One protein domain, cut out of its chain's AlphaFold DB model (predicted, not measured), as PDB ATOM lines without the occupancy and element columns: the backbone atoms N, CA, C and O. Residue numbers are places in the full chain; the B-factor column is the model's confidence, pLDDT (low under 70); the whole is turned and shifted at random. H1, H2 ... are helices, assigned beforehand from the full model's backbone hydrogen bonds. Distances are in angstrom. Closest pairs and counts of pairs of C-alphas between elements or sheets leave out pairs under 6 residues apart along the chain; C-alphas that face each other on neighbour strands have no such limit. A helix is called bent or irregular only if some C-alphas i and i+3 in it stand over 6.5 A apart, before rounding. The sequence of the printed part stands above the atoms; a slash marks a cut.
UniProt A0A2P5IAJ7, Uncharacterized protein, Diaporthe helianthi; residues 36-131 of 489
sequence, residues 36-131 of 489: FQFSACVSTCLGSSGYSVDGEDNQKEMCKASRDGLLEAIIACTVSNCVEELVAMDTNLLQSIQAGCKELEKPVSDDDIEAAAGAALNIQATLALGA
ATOM      1  N   PHE A  36     127.450 130.682 131.478       90.00
ATOM      2  CA  PHE A  36     127.950 130.061 132.697       90.00
ATOM      3  C   PHE A  36     128.062 131.112 133.796       90.00
ATOM      4  O   PHE A  36     128.822 132.075 133.682       90.00
ATOM      5  N   GLN A  37     127.326 130.904 134.883       90.31
ATOM      6  CA  GLN A  37     127.458 131.726 136.073       90.31
ATOM      7  C   GLN A  37     128.430 131.068 137.043       90.31
ATOM      8  O   GLN A  37     128.130 130.058 137.680       90.31
ATOM      9  N   PHE A  38     129.608 131.670 137.138       92.50
ATOM     10  CA  PHE A  38     130.631 131.314 138.107       92.50
ATOM     11  C   PHE A  38     130.846 132.466 139.078       92.50
ATOM     12  O   PHE A  38     130.639 133.639 138.752       92.50
ATOM     13  N   SER A  39     131.327 132.140 140.272       92.81
ATOM     14  CA  SER A  39     131.808 133.171 141.178       92.81
ATOM     15  C   SER A  39     133.019 133.896 140.594       92.81
ATOM     16  O   SER A  39     133.795 133.343 139.812       92.81
ATOM     17  N   ALA A  40     133.236 135.143 141.018       92.56
ATOM     18  CA  ALA A  40     134.351 135.959 140.531       92.56
ATOM     19  C   ALA A  40     135.720 135.281 140.731       92.56
ATOM     20  O   ALA A  40     136.637 135.454 139.922       92.56
ATOM     21  N   CYS A  41     135.855 134.491 141.798       93.94
ATOM     22  CA  CYS A  41     137.026 133.658 142.006       93.94
ATOM     23  C   CYS A  41     137.192 132.623 140.889       93.94
ATOM     24  O   CYS A  41     138.249 132.550 140.261       93.94
ATOM     25  N   VAL A  42     136.163 131.802 140.677       93.50
ATOM     26  CA  VAL A  42     136.207 130.692 139.731       93.50
ATOM     27  C   VAL A  42     136.456 131.226 138.325       93.50
ATOM     28  O   VAL A  42     137.330 130.707 137.636       93.50
ATOM     29  N   SER A  43     135.816 132.334 137.948       93.69
ATOM     30  CA  SER A  43     136.082 133.031 136.684       93.69
ATOM     31  C   SER A  43     137.543 133.472 136.550       93.69
ATOM     32  O   SER A  43     138.129 133.364 135.477       93.69
ATOM     33  N   THR A  44     138.175 133.919 137.641       94.19
ATOM     34  CA  THR A  44     139.608 134.267 137.639       94.19
ATOM     35  C   THR A  44     140.487 133.027 137.441       94.19
ATOM     36  O   THR A  44     141.469 133.083 136.703       94.19
ATOM     37  N   CYS A  45     140.135 131.902 138.068       94.88
ATOM     38  CA  CYS A  45     140.839 130.625 137.912       94.88
ATOM     39  C   CYS A  45     140.657 129.990 136.523       94.88
ATOM     40  O   CYS A  45     141.578 129.378 135.983       94.88
ATOM     41  N   LEU A  46     139.485 130.166 135.918       94.19
ATOM     42  CA  LEU A  46     139.230 129.806 134.524       94.19
ATOM     43  C   LEU A  46     140.089 130.651 133.582       94.19
ATOM     44  O   LEU A  46     140.808 130.104 132.743       94.19
ATOM     45  N   GLY A  47     140.105 131.969 133.801       94.00
ATOM     46  CA  GLY A  47     140.922 132.901 133.028       94.00
ATOM     47  C   GLY A  47     142.421 132.611 133.126       94.00
ATOM     48  O   GLY A  47     143.125 132.673 132.120       94.00
ATOM     49  N   SER A  48     142.924 132.225 134.305       93.56
ATOM     50  CA  SER A  48     144.336 131.839 134.473       93.56
ATOM     51  C   SER A  48     144.686 130.519 133.786       93.56
ATOM     52  O   SER A  48     145.837 130.320 133.397       93.56
ATOM     53  N   SER A  49     143.690 129.654 133.579       91.19
ATOM     54  CA  SER A  49     143.811 128.418 132.800       91.19
ATOM     55  C   SER A  49     143.693 128.658 131.287       91.19
ATOM     56  O   SER A  49     143.849 127.723 130.508       91.19
ATOM     57  N   GLY A  50     143.448 129.904 130.861       93.50
ATOM     58  CA  GLY A  50     143.320 130.293 129.456       93.50
ATOM     59  C   GLY A  50     141.916 130.119 128.873       93.50
ATOM     60  O   GLY A  50     141.757 130.270 127.664       93.50
ATOM     61  N   TYR A  51     140.912 129.825 129.704       92.44
ATOM     62  CA  TYR A  51     139.523 129.686 129.273       92.44
ATOM     63  C   TYR A  51     138.741 130.965 129.554       92.44
ATOM     64  O   TYR A  51     138.928 131.615 130.584       92.44
ATOM     65  N   SER A  52     137.847 131.309 128.632       90.56
ATOM     66  CA  SER A  52     136.887 132.392 128.816       90.56
ATOM     67  C   SER A  52     135.486 131.825 128.993       90.56
ATOM     68  O   SER A  52     135.126 130.827 128.373       90.56
ATOM     69  N   VAL A  53     134.695 132.491 129.827       89.56
ATOM     70  CA  VAL A  53     133.252 132.237 129.958       89.56
ATOM     71  C   VAL A  53     132.462 132.934 128.849       89.56
ATOM     72  O   VAL A  53     131.298 132.614 128.620       89.56
ATOM     73  N   ASP A  54     133.110 133.870 128.151       89.19
ATOM     74  CA  ASP A  54     132.518 134.666 127.087       89.19
ATOM     75  C   ASP A  54     132.644 133.948 125.741       89.19
ATOM     76  O   ASP A  54     133.750 133.654 125.269       89.19
ATOM     77  N   GLY A  55     131.500 133.733 125.093       89.19
ATOM     78  CA  GLY A  55     131.402 133.169 123.750       89.19
ATOM     79  C   GLY A  55     131.205 131.654 123.732       89.19
ATOM     80  O   GLY A  55     131.891 130.901 124.421       89.19
ATOM     81  N   GLU A  56     130.287 131.213 122.876       89.94
ATOM     82  CA  GLU A  56     129.882 129.811 122.734       89.94
ATOM     83  C   GLU A  56     131.060 128.880 122.397       89.94
ATOM     84  O   GLU A  56     131.170 127.790 122.955       89.94
ATOM     85  N   ASP A  57     131.989 129.316 121.539       90.50
ATOM     86  CA  ASP A  57     133.168 128.518 121.175       90.50
ATOM     87  C   ASP A  57     134.079 128.251 122.383       90.50
ATOM     88  O   ASP A  57     134.516 127.117 122.597       90.50
ATOM     89  N   ASN A  58     134.322 129.268 123.216       91.19
ATOM     90  CA  ASN A  58     135.144 129.114 124.418       91.19
ATOM     91  C   ASN A  58     134.470 128.196 125.434       91.19
ATOM     92  O   ASN A  58     135.130 127.365 126.053       91.19
ATOM     93  N   GLN A  59     133.154 128.307 125.571       92.00
ATOM     94  CA  GLN A  59     132.375 127.454 126.453       92.00
ATOM     95  C   GLN A  59     132.348 125.999 125.977       92.00
ATOM     96  O   GLN A  59     132.519 125.077 126.775       92.00
ATOM     97  N   LYS A  60     132.220 125.768 124.668       91.69
ATOM     98  CA  LYS A  60     132.330 124.433 124.065       91.69
ATOM     99  C   LYS A  60     133.710 123.822 124.294       91.69
ATOM    100  O   LYS A  60     133.797 122.623 124.580       91.69
ATOM    101  N   GLU A  61     134.775 124.613 124.177       92.94
ATOM    102  CA  GLU A  61     136.137 124.172 124.496       92.94
ATOM    103  C   GLU A  61     136.325 123.938 125.998       92.94
ATOM    104  O   GLU A  61     136.963 122.959 126.380       92.94
ATOM    105  N   MET A  62     135.708 124.751 126.857       93.62
ATOM    106  CA  MET A  62     135.698 124.552 128.307       93.62
ATOM    107  C   MET A  62     135.028 123.223 128.672       93.62
ATOM    108  O   MET A  62     135.611 122.432 129.403       93.62
ATOM    109  N   CYS A  63     133.862 122.913 128.101       94.69
ATOM    110  CA  CYS A  63     133.161 121.642 128.323       94.69
ATOM    111  C   CYS A  63     133.975 120.424 127.888       94.69
ATOM    112  O   CYS A  63     133.975 119.390 128.555       94.69
ATOM    113  N   LYS A  64     134.704 120.545 126.778       93.75
ATOM    114  CA  LYS A  64     135.632 119.509 126.327       93.75
ATOM    115  C   LYS A  64     136.805 119.367 127.300       93.75
ATOM    116  O   LYS A  64     137.103 118.259 127.730       93.75
ATOM    117  N   ALA A  65     137.407 120.483 127.693       93.69
ATOM    118  CA  ALA A  65     138.545 120.517 128.598       93.69
ATOM    119  C   ALA A  65     138.206 120.066 130.025       93.69
ATOM    120  O   ALA A  65     139.074 119.522 130.706       93.69
ATOM    121  N   SER A  66     136.956 120.219 130.474       92.56
ATOM    122  CA  SER A  66     136.467 119.671 131.748       92.56
ATOM    123  C   SER A  66     136.731 118.171 131.858       92.56
ATOM    124  O   SER A  66     137.087 117.703 132.935       92.56
ATOM    125  N   ARG A  67     136.660 117.442 130.739       87.31
ATOM    126  CA  ARG A  67     136.990 116.010 130.658       87.31
ATOM    127  C   ARG A  67     138.495 115.733 130.604       87.31
ATOM    128  O   ARG A  67     138.934 114.649 130.965       87.31
ATOM    129  N   ASP A  68     139.282 116.721 130.183       89.81
ATOM    130  CA  ASP A  68     140.741 116.645 130.035       89.81
ATOM    131  C   ASP A  68     141.493 117.244 131.247       89.81
ATOM    132  O   ASP A  68     142.667 117.604 131.151       89.81
ATOM    133  N   GLY A  69     140.831 117.358 132.405       89.38
ATOM    134  CA  GLY A  69     141.459 117.795 133.660       89.38
ATOM    135  C   GLY A  69     141.370 119.295 133.958       89.38
ATOM    136  O   GLY A  69     141.964 119.754 134.936       89.38
ATOM    137  N   LEU A  70     140.598 120.075 133.192       93.88
ATOM    138  CA  LEU A  70     140.328 121.480 133.531       93.88
ATOM    139  C   LEU A  70     139.686 121.612 134.920       93.88
ATOM    140  O   LEU A  70     140.054 122.504 135.680       93.88
ATOM    141  N   LEU A  71     138.769 120.705 135.272       92.88
ATOM    142  CA  LEU A  71     138.138 120.675 136.592       92.88
ATOM    143  C   LEU A  71     139.188 120.582 137.706       92.88
ATOM    144  O   LEU A  71     139.168 121.384 138.635       92.88
ATOM    145  N   GLU A  72     140.167 119.688 137.575       91.56
ATOM    146  CA  GLU A  72     141.255 119.540 138.545       91.56
ATOM    147  C   GLU A  72     142.124 120.807 138.640       91.56
ATOM    148  O   GLU A  72     142.474 121.243 139.741       91.56
ATOM    149  N   ALA A  73     142.414 121.457 137.509       93.38
ATOM    150  CA  ALA A  73     143.166 122.713 137.479       93.38
ATOM    151  C   ALA A  73     142.421 123.864 138.182       93.38
ATOM    152  O   ALA A  73     143.018 124.603 138.974       93.38
ATOM    153  N   ILE A  74     141.111 123.993 137.954       94.19
ATOM    154  CA  ILE A  74     140.274 124.997 138.628       94.19
ATOM    155  C   ILE A  74     140.189 124.691 140.124       94.19
ATOM    156  O   ILE A  74     140.316 125.610 140.935       94.19
ATOM    157  N   ILE A  75     140.035 123.421 140.509       92.56
ATOM    158  CA  ILE A  75     140.032 122.992 141.914       92.56
ATOM    159  C   ILE A  75     141.355 123.374 142.589       92.56
ATOM    160  O   ILE A  75     141.358 124.004 143.644       92.56
ATOM    161  N   ALA A  76     142.497 123.096 141.963       91.56
ATOM    162  CA  ALA A  76     143.801 123.479 142.507       91.56
ATOM    163  C   ALA A  76     143.956 125.008 142.656       91.56
ATOM    164  O   ALA A  76     144.490 125.501 143.660       91.56
ATOM    165  N   CYS A  77     143.459 125.777 141.682       94.12
ATOM    166  CA  CYS A  77     143.491 127.238 141.728       94.12
ATOM    167  C   CYS A  77     142.578 127.815 142.821       94.12
ATOM    168  O   CYS A  77     142.995 128.707 143.567       94.12
ATOM    169  N   THR A  78     141.357 127.300 142.950       92.12
ATOM    170  CA  THR A  78     140.366 127.739 143.948       92.12
ATOM    171  C   THR A  78     140.794 127.376 145.363       92.12
ATOM    172  O   THR A  78     140.675 128.208 146.255       92.12
ATOM    173  N   VAL A  79     141.407 126.211 145.577       91.12
ATOM    174  CA  VAL A  79     142.026 125.847 146.864       91.12
ATOM    175  C   VAL A  79     143.074 126.875 147.295       91.12
ATOM    176  O   VAL A  79     143.165 127.218 148.471       91.12
ATOM    177  N   SER A  80     143.852 127.391 146.341       90.69
ATOM    178  CA  SER A  80     144.940 128.331 146.627       90.69
ATOM    179  C   SER A  80     144.454 129.766 146.838       90.69
ATOM    180  O   SER A  80     145.026 130.495 147.646       90.69
ATOM    181  N   ASN A  81     143.420 130.192 146.109       91.69
ATOM    182  CA  ASN A  81     143.014 131.599 146.054       91.69
ATOM    183  C   ASN A  81     141.664 131.884 146.731       91.69
ATOM    184  O   ASN A  81     141.361 133.042 147.016       91.69
ATOM    185  N   CYS A  82     140.844 130.857 146.966       92.06
ATOM    186  CA  CYS A  82     139.414 130.994 147.251       92.06
ATOM    187  C   CYS A  82     138.888 129.889 148.165       92.06
ATOM    188  O   CYS A  82     137.936 129.176 147.851       92.06
ATOM    189  N   VAL A  83     139.504 129.770 149.336       87.69
ATOM    190  CA  VAL A  83     139.144 128.757 150.338       87.69
ATOM    191  C   VAL A  83     137.659 128.821 150.724       87.69
ATOM    192  O   VAL A  83     137.045 127.785 150.947       87.69
ATOM    193  N   GLU A  84     137.060 130.016 150.756       86.88
ATOM    194  CA  GLU A  84     135.636 130.200 151.084       86.88
ATOM    195  C   GLU A  84     134.697 129.608 150.017       86.88
ATOM    196  O   GLU A  84     133.651 129.057 150.347       86.88
ATOM    197  N   GLU A  85     135.097 129.665 148.745       86.44
ATOM    198  CA  GLU A  85     134.340 129.127 147.604       86.44
ATOM    199  C   GLU A  85     134.466 127.609 147.499       86.44
ATOM    200  O   GLU A  85     133.616 126.957 146.898       86.44
ATOM    201  N   LEU A  86     135.507 127.033 148.106       86.81
ATOM    202  CA  LEU A  86     135.762 125.602 148.047       86.81
ATOM    203  C   LEU A  86     134.574 124.810 148.605       86.81
ATOM    204  O   LEU A  86     134.194 123.806 148.014       86.81
ATOM    205  N   VAL A  87     133.947 125.296 149.684       86.38
ATOM    206  CA  VAL A  87     132.779 124.664 150.326       86.38
ATOM    207  C   VAL A  87     131.558 124.640 149.400       86.38
ATOM    208  O   VAL A  87     130.788 123.685 149.430       86.38
ATOM    209  N   ALA A  88     131.405 125.660 148.555       87.81
ATOM    210  CA  ALA A  88     130.306 125.796 147.600       87.81
ATOM    211  C   ALA A  88     130.710 125.387 146.172       87.81
ATOM    212  O   ALA A  88     130.032 125.730 145.208       87.81
ATOM    213  N   MET A  89     131.822 124.668 146.009       87.62
ATOM    214  CA  MET A  89     132.355 124.317 144.695       87.62
ATOM    215  C   MET A  89     131.422 123.402 143.899       87.62
ATOM    216  O   MET A  89     131.298 123.560 142.688       87.62
ATOM    217  N   ASP A  90     130.743 122.477 144.574       88.19
ATOM    218  CA  ASP A  90     129.778 121.586 143.929       88.19
ATOM    219  C   ASP A  90     128.651 122.387 143.255       88.19
ATOM    220  O   ASP A  90     128.371 122.223 142.069       88.19
ATOM    221  N   THR A  91     128.090 123.366 143.967       87.12
ATOM    222  CA  THR A  91     126.992 124.198 143.460       87.12
ATOM    223  C   THR A  91     127.457 125.310 142.521       87.12
ATOM    224  O   THR A  91     126.778 125.604 141.546       87.12
ATOM    225  N   ASN A  92     128.608 125.937 142.779       87.81
ATOM    226  CA  ASN A  92     129.050 127.120 142.027       87.81
ATOM    227  C   ASN A  92     129.870 126.781 140.778       87.81
ATOM    228  O   ASN A  92     129.926 127.592 139.857       87.81
ATOM    229  N   LEU A  93     130.561 125.637 140.762       92.12
ATOM    230  CA  LEU A  93     131.414 125.213 139.651       92.12
ATOM    231  C   LEU A  93     130.836 123.982 138.957       92.12
ATOM    232  O   LEU A  93     130.602 124.036 137.750       92.12
ATOM    233  N   LEU A  94     130.619 122.884 139.690       93.44
ATOM    234  CA  LEU A  94     130.251 121.606 139.072       93.44
ATOM    235  C   LEU A  94     128.845 121.645 138.481       93.44
ATOM    236  O   LEU A  94     128.690 121.298 137.313       93.44
ATOM    237  N   GLN A  95     127.851 122.148 139.217       93.19
ATOM    238  CA  GLN A  95     126.495 122.313 138.683       93.19
ATOM    239  C   GLN A  95     126.447 123.294 137.512       93.19
ATOM    240  O   GLN A  95     125.818 122.987 136.503       93.19
ATOM    241  N   SER A  96     127.142 124.434 137.595       91.75
ATOM    242  CA  SER A  96     127.201 125.401 136.491       91.75
ATOM    243  C   SER A  96     127.834 124.799 135.232       91.75
ATOM    244  O   SER A  96     127.309 124.984 134.135       91.75
ATOM    245  N   ILE A  97     128.927 124.034 135.372       93.00
ATOM    246  CA  ILE A  97     129.550 123.316 134.250       93.00
ATOM    247  C   ILE A  97     128.609 122.237 133.717       93.00
ATOM    248  O   ILE A  97     128.407 122.157 132.511       93.00
ATOM    249  N   GLN A  98     128.014 121.422 134.581       93.69
ATOM    250  CA  GLN A  98     127.135 120.330 134.166       93.69
ATOM    251  C   GLN A  98     125.896 120.857 133.432       93.69
ATOM    252  O   GLN A  98     125.555 120.333 132.372       93.69
ATOM    253  N   ALA A  99     125.261 121.911 133.951       92.25
ATOM    254  CA  ALA A  99     124.106 122.552 133.333       92.25
ATOM    255  C   ALA A  99     124.473 123.179 131.983       92.25
ATOM    256  O   ALA A  99     123.892 122.808 130.965       92.25
ATOM    257  N   GLY A 100     125.491 124.042 131.941       92.06
ATOM    258  CA  GLY A 100     125.850 124.716 130.694       92.06
ATOM    259  C   GLY A 100     126.410 123.760 129.635       92.06
ATOM    260  O   GLY A 100     126.095 123.872 128.456       92.06
ATOM    261  N   CYS A 101     127.178 122.741 130.027       93.75
ATOM    262  CA  CYS A 101     127.671 121.743 129.075       93.75
ATOM    263  C   CYS A 101     126.570 120.808 128.563       93.75
ATOM    264  O   CYS A 101     126.664 120.311 127.439       93.75
ATOM    265  N   LYS A 102     125.516 120.586 129.356       92.38
ATOM    266  CA  LYS A 102     124.319 119.876 128.905       92.38
ATOM    267  C   LYS A 102     123.544 120.691 127.869       92.38
ATOM    268  O   LYS A 102     123.127 120.110 126.872       92.38
ATOM    269  N   GLU A 103     123.395 121.998 128.075       90.81
ATOM    270  CA  GLU A 103     122.753 122.899 127.103       90.81
ATOM    271  C   GLU A 103     123.547 122.996 125.792       90.81
ATOM    272  O   GLU A 103     122.964 123.006 124.715       90.81
ATOM    273  N   LEU A 104     124.880 122.941 125.859       89.00
ATOM    274  CA  LEU A 104     125.760 122.924 124.680       89.00
ATOM    275  C   LEU A 104     125.863 121.556 123.974       89.00
ATOM    276  O   LEU A 104     126.788 121.346 123.182       89.00
ATOM    277  N   GLU A 105     124.973 120.610 124.289       89.50
ATOM    278  CA  GLU A 105     124.936 119.238 123.751       89.50
ATOM    279  C   GLU A 105     126.248 118.442 123.936       89.50
ATOM    280  O   GLU A 105     126.513 117.449 123.251       89.50
ATOM    281  N   LYS A 106     127.093 118.855 124.887       85.56
ATOM    282  CA  LYS A 106     128.369 118.209 125.222       85.56
ATOM    283  C   LYS A 106     128.423 117.908 126.718       85.56
ATOM    284  O   LYS A 106     129.259 118.486 127.415       85.56
ATOM    285  N   PRO A 107     127.559 117.011 127.229       86.56
ATOM    286  CA  PRO A 107     127.525 116.717 128.650       86.56
ATOM    287  C   PRO A 107     128.887 116.199 129.122       86.56
ATOM    288  O   PRO A 107     129.511 115.341 128.487       86.56
ATOM    289  N   VAL A 108     129.341 116.740 130.249       89.44
ATOM    290  CA  VAL A 108     130.431 116.147 131.027       89.44
ATOM    291  C   VAL A 108     129.896 114.847 131.625       89.44
ATOM    292  O   VAL A 108     128.721 114.782 131.989       89.44
ATOM    293  N   SER A 109     130.715 113.794 131.665       90.38
ATOM    294  CA  SER A 109     130.253 112.529 132.232       90.38
ATOM    295  C   SER A 109     130.025 112.682 133.735       90.38
ATOM    296  O   SER A 109     130.786 113.381 134.405       90.38
ATOM    297  N   ASP A 110     128.986 112.036 134.266       90.31
ATOM    298  CA  ASP A 110     128.714 112.077 135.707       90.31
ATOM    299  C   ASP A 110     129.903 111.516 136.509       90.31
ATOM    300  O   ASP A 110     130.206 112.032 137.579       90.31
ATOM    301  N   ASP A 111     130.645 110.550 135.946       90.50
ATOM    302  CA  ASP A 111     131.888 110.023 136.524       90.50
ATOM    303  C   ASP A 111     132.974 111.109 136.676       90.50
ATOM    304  O   ASP A 111     133.645 111.171 137.707       90.50
ATOM    305  N   ASP A 112     133.149 111.987 135.677       89.88
ATOM    306  CA  ASP A 112     134.120 113.093 135.738       89.88
ATOM    307  C   ASP A 112     133.697 114.142 136.780       89.88
ATOM    308  O   ASP A 112     134.536 114.685 137.506       89.88
ATOM    309  N   ILE A 113     132.390 114.413 136.878       90.25
ATOM    310  CA  ILE A 113     131.825 115.324 137.882       90.25
ATOM    311  C   ILE A 113     132.004 114.747 139.291       90.25
ATOM    312  O   ILE A 113     132.481 115.454 140.179       90.25
ATOM    313  N   GLU A 114     131.691 113.467 139.502       91.00
ATOM    314  CA  GLU A 114     131.849 112.793 140.793       91.00
ATOM    315  C   GLU A 114     133.328 112.698 141.196       91.00
ATOM    316  O   GLU A 114     133.675 112.946 142.354       91.00
ATOM    317  N   ALA A 115     134.225 112.427 140.244       89.44
ATOM    318  CA  ALA A 115     135.665 112.437 140.486       89.44
ATOM    319  C   ALA A 115     136.165 113.829 140.905       89.44
ATOM    320  O   ALA A 115     136.937 113.947 141.862       89.44
ATOM    321  N   ALA A 116     135.700 114.890 140.237       89.00
ATOM    322  CA  ALA A 116     136.036 116.269 140.582       89.00
ATOM    323  C   ALA A 116     135.477 116.672 141.961       89.00
ATOM    324  O   ALA A 116     136.206 117.242 142.778       89.00
ATOM    325  N   ALA A 117     134.224 116.318 142.261       89.38
ATOM    326  CA  ALA A 117     133.603 116.540 143.567       89.38
ATOM    327  C   ALA A 117     134.358 115.799 144.682       89.38
ATOM    328  O   ALA A 117     134.670 116.373 145.728       89.38
ATOM    329  N   GLY A 118     134.721 114.536 144.442       88.44
ATOM    330  CA  GLY A 118     135.506 113.724 145.366       88.44
ATOM    331  C   GLY A 118     136.896 114.308 145.623       88.44
ATOM    332  O   GLY A 118     137.340 114.367 146.774       88.44
ATOM    333  N   ALA A 119     137.568 114.803 144.580       87.69
ATOM    334  CA  ALA A 119     138.850 115.491 144.713       87.69
ATOM    335  C   ALA A 119     138.717 116.764 145.563       87.69
ATOM    336  O   ALA A 119     139.496 116.965 146.500       87.69
ATOM    337  N   ALA A 120     137.696 117.582 145.301       87.44
ATOM    338  CA  ALA A 120     137.413 118.788 146.071       87.44
ATOM    339  C   ALA A 120     137.141 118.485 147.554       87.44
ATOM    340  O   ALA A 120     137.749 119.105 148.432       87.44
ATOM    341  N   LEU A 121     136.294 117.494 147.848       88.44
ATOM    342  CA  LEU A 121     135.976 117.065 149.215       88.44
ATOM    343  C   LEU A 121     137.205 116.533 149.958       88.44
ATOM    344  O   LEU A 121     137.413 116.860 151.128       88.44
ATOM    345  N   ASN A 122     138.052 115.752 149.290       88.50
ATOM    346  CA  ASN A 122     139.281 115.242 149.893       88.50
ATOM    347  C   ASN A 122     140.258 116.377 150.247       88.50
ATOM    348  O   ASN A 122     140.889 116.370 151.311       88.50
ATOM    349  N   ILE A 123     140.353 117.394 149.387       86.38
ATOM    350  CA  ILE A 123     141.177 118.575 149.659       86.38
ATOM    351  C   ILE A 123     140.586 119.393 150.814       86.38
ATOM    352  O   ILE A 123     141.333 119.779 151.715       86.38
ATOM    353  N   GLN A 124     139.265 119.591 150.860       85.62
ATOM    354  CA  GLN A 124     138.595 120.238 151.997       85.62
ATOM    355  C   GLN A 124     138.863 119.508 153.317       85.62
ATOM    356  O   GLN A 124     139.224 120.144 154.310       85.62
ATOM    357  N   ALA A 125     138.741 118.179 153.334       86.75
ATOM    358  CA  ALA A 125     139.016 117.372 154.518       86.75
ATOM    359  C   ALA A 125     140.473 117.538 154.983       86.75
ATOM    360  O   ALA A 125     140.740 117.710 156.175       86.75
ATOM    361  N   THR A 126     141.415 117.565 154.038       85.44
ATOM    362  CA  THR A 126     142.841 117.773 154.323       85.44
ATOM    363  C   THR A 126     143.114 119.175 154.881       85.44
ATOM    364  O   THR A 126     143.864 119.319 155.849       85.44
ATOM    365  N   LEU A 127     142.471 120.209 154.329       83.75
ATOM    366  CA  LEU A 127     142.566 121.587 154.824       83.75
ATOM    367  C   LEU A 127     142.005 121.723 156.247       83.75
ATOM    368  O   LEU A 127     142.632 122.363 157.093       83.75
ATOM    369  N   ALA A 128     140.873 121.079 156.541       81.94
ATOM    370  CA  ALA A 128     140.273 121.080 157.876       81.94
ATOM    371  C   ALA A 128     141.176 120.399 158.926       81.94
ATOM    372  O   ALA A 128     141.311 120.879 160.058       81.94
ATOM    373  N   LEU A 129     141.851 119.311 158.544       81.38
ATOM    374  CA  LEU A 129     142.818 118.608 159.394       81.38
ATOM    375  C   LEU A 129     144.091 119.438 159.634       81.38
ATOM    376  O   LEU A 129     144.577 119.504 160.765       81.38
ATOM    377  N   GLY A 130     144.603 120.115 158.601       68.31
ATOM    378  CA  GLY A 130     145.785 120.980 158.702       68.31
ATOM    379  C   GLY A 130     145.551 122.241 159.539       68.31
ATOM    380  O   GLY A 130     146.431 122.662 160.292       68.31
ATOM    381  N   ALA A 131     144.344 122.809 159.497       60.56
ATOM    382  CA  ALA A 131     143.972 123.942 160.347       60.56
ATOM    383  C   ALA A 131     143.990 123.582 161.845       60.56
ATOM    384  O   ALA A 131     144.290 124.426 162.691       60.56
TER     385      ALA A 131
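AT A GLANCE: This is residues 36 to 131 of the 489 residues of an uncharacterized protein of Diaporthe helianthi (UniProt A0A2P5IAJ7). A helical hairpin, H4 and H5, packs with its H5 side on H2b, the second arm of a sharply bent helix; residues 113 to 123 of H5 make these contacts with H4 and H2b. The first arm, H2a, crosses the last part of H4, H1 packs slantwise on H2b, and the short H3 joins H2b to H4. The printed part has 96 residues with five named helices, in the order H1 H2 H3 H4 H5, and no named strand; the class is all helix, and the packing is part aligned, part crossed: H2b and H5, and H4 and H5, touch at a shallow tilt, while H1 and H2b, and H2a and H4, touch at a steep tilt. It is compact, with a radius of gyration of the C-alphas of 12.6 A, and elongated, with spans of 41 by 25 by 19 A.

IN THESE COORDINATES: H1 is residues 40 to 48, 12.4 A long, beginning at C-alpha 40 (134.351, 135.959, 140.531). H2, residues 56 to 81, was assigned as one helix by its hydrogen bonds but is bent: C-alphas 68 and 71 are 8.1 A apart. Its arms are H2a, residues 56 to 68, 18.6 A, and H2b, residues 71 to 81, 15.3 A. H3 is residues 83 to 86, 5.2 A. H4 is residues 89 to 103, 20.1 A, neither bent nor irregular, but only just: C-alphas 92 and 95 are 6.4 A apart. H5 is residues 110 to 131, 31.3 A, ending at C-alpha 131 (143.972, 123.942, 160.347).

HOW THE PARTS SIT: H2, its arms taken together, is the hub, touching four other helices. The arms are about perpendicular, at 86 degrees. H1 touches H2b at a steep tilt of 62 degrees, opposite ways; the closest C-alphas, Cys 45 and Ile 74, are 5.7 A apart. H2b touches H3, closest at the C-alphas of Val 79 and Leu 86, 6.4 A. H2b touches H5 at a shallow tilt of 24 degrees, the same way, closest at the C-alphas of Leu 71 and Ala 116, 6.3 A. H4 and H5 form a hairpin and touch at a shallow tilt of 13 degrees, opposite ways, closest at the C-alphas of Asp 90 and Ala 117, 6.3 A. H2a, with residues 59 to 63 alone, touches H4 at a steep tilt of 61 degrees, closest at the C-alphas of Cys 63 and Cys 101, 5.5 A. H2b and H4 are near each other; H1 and H5 are apart. Each O i to N i+4 pair is within hydrogen-bond range in H1, H2b and H5; in H2a 7 of 9 are and in H4 9 of 11, while H3 is too short for such a pair.

THE WHOLE: The two C-alphas farthest apart, those of Glu 105 and Ala 131, are 41.5 A apart. The printed part has no cut and no long link; H2 to H3 and H3 to H4 are tight links. Mean pLDDT of the printed part is 89.9, and residues 130 to 131 are under 70.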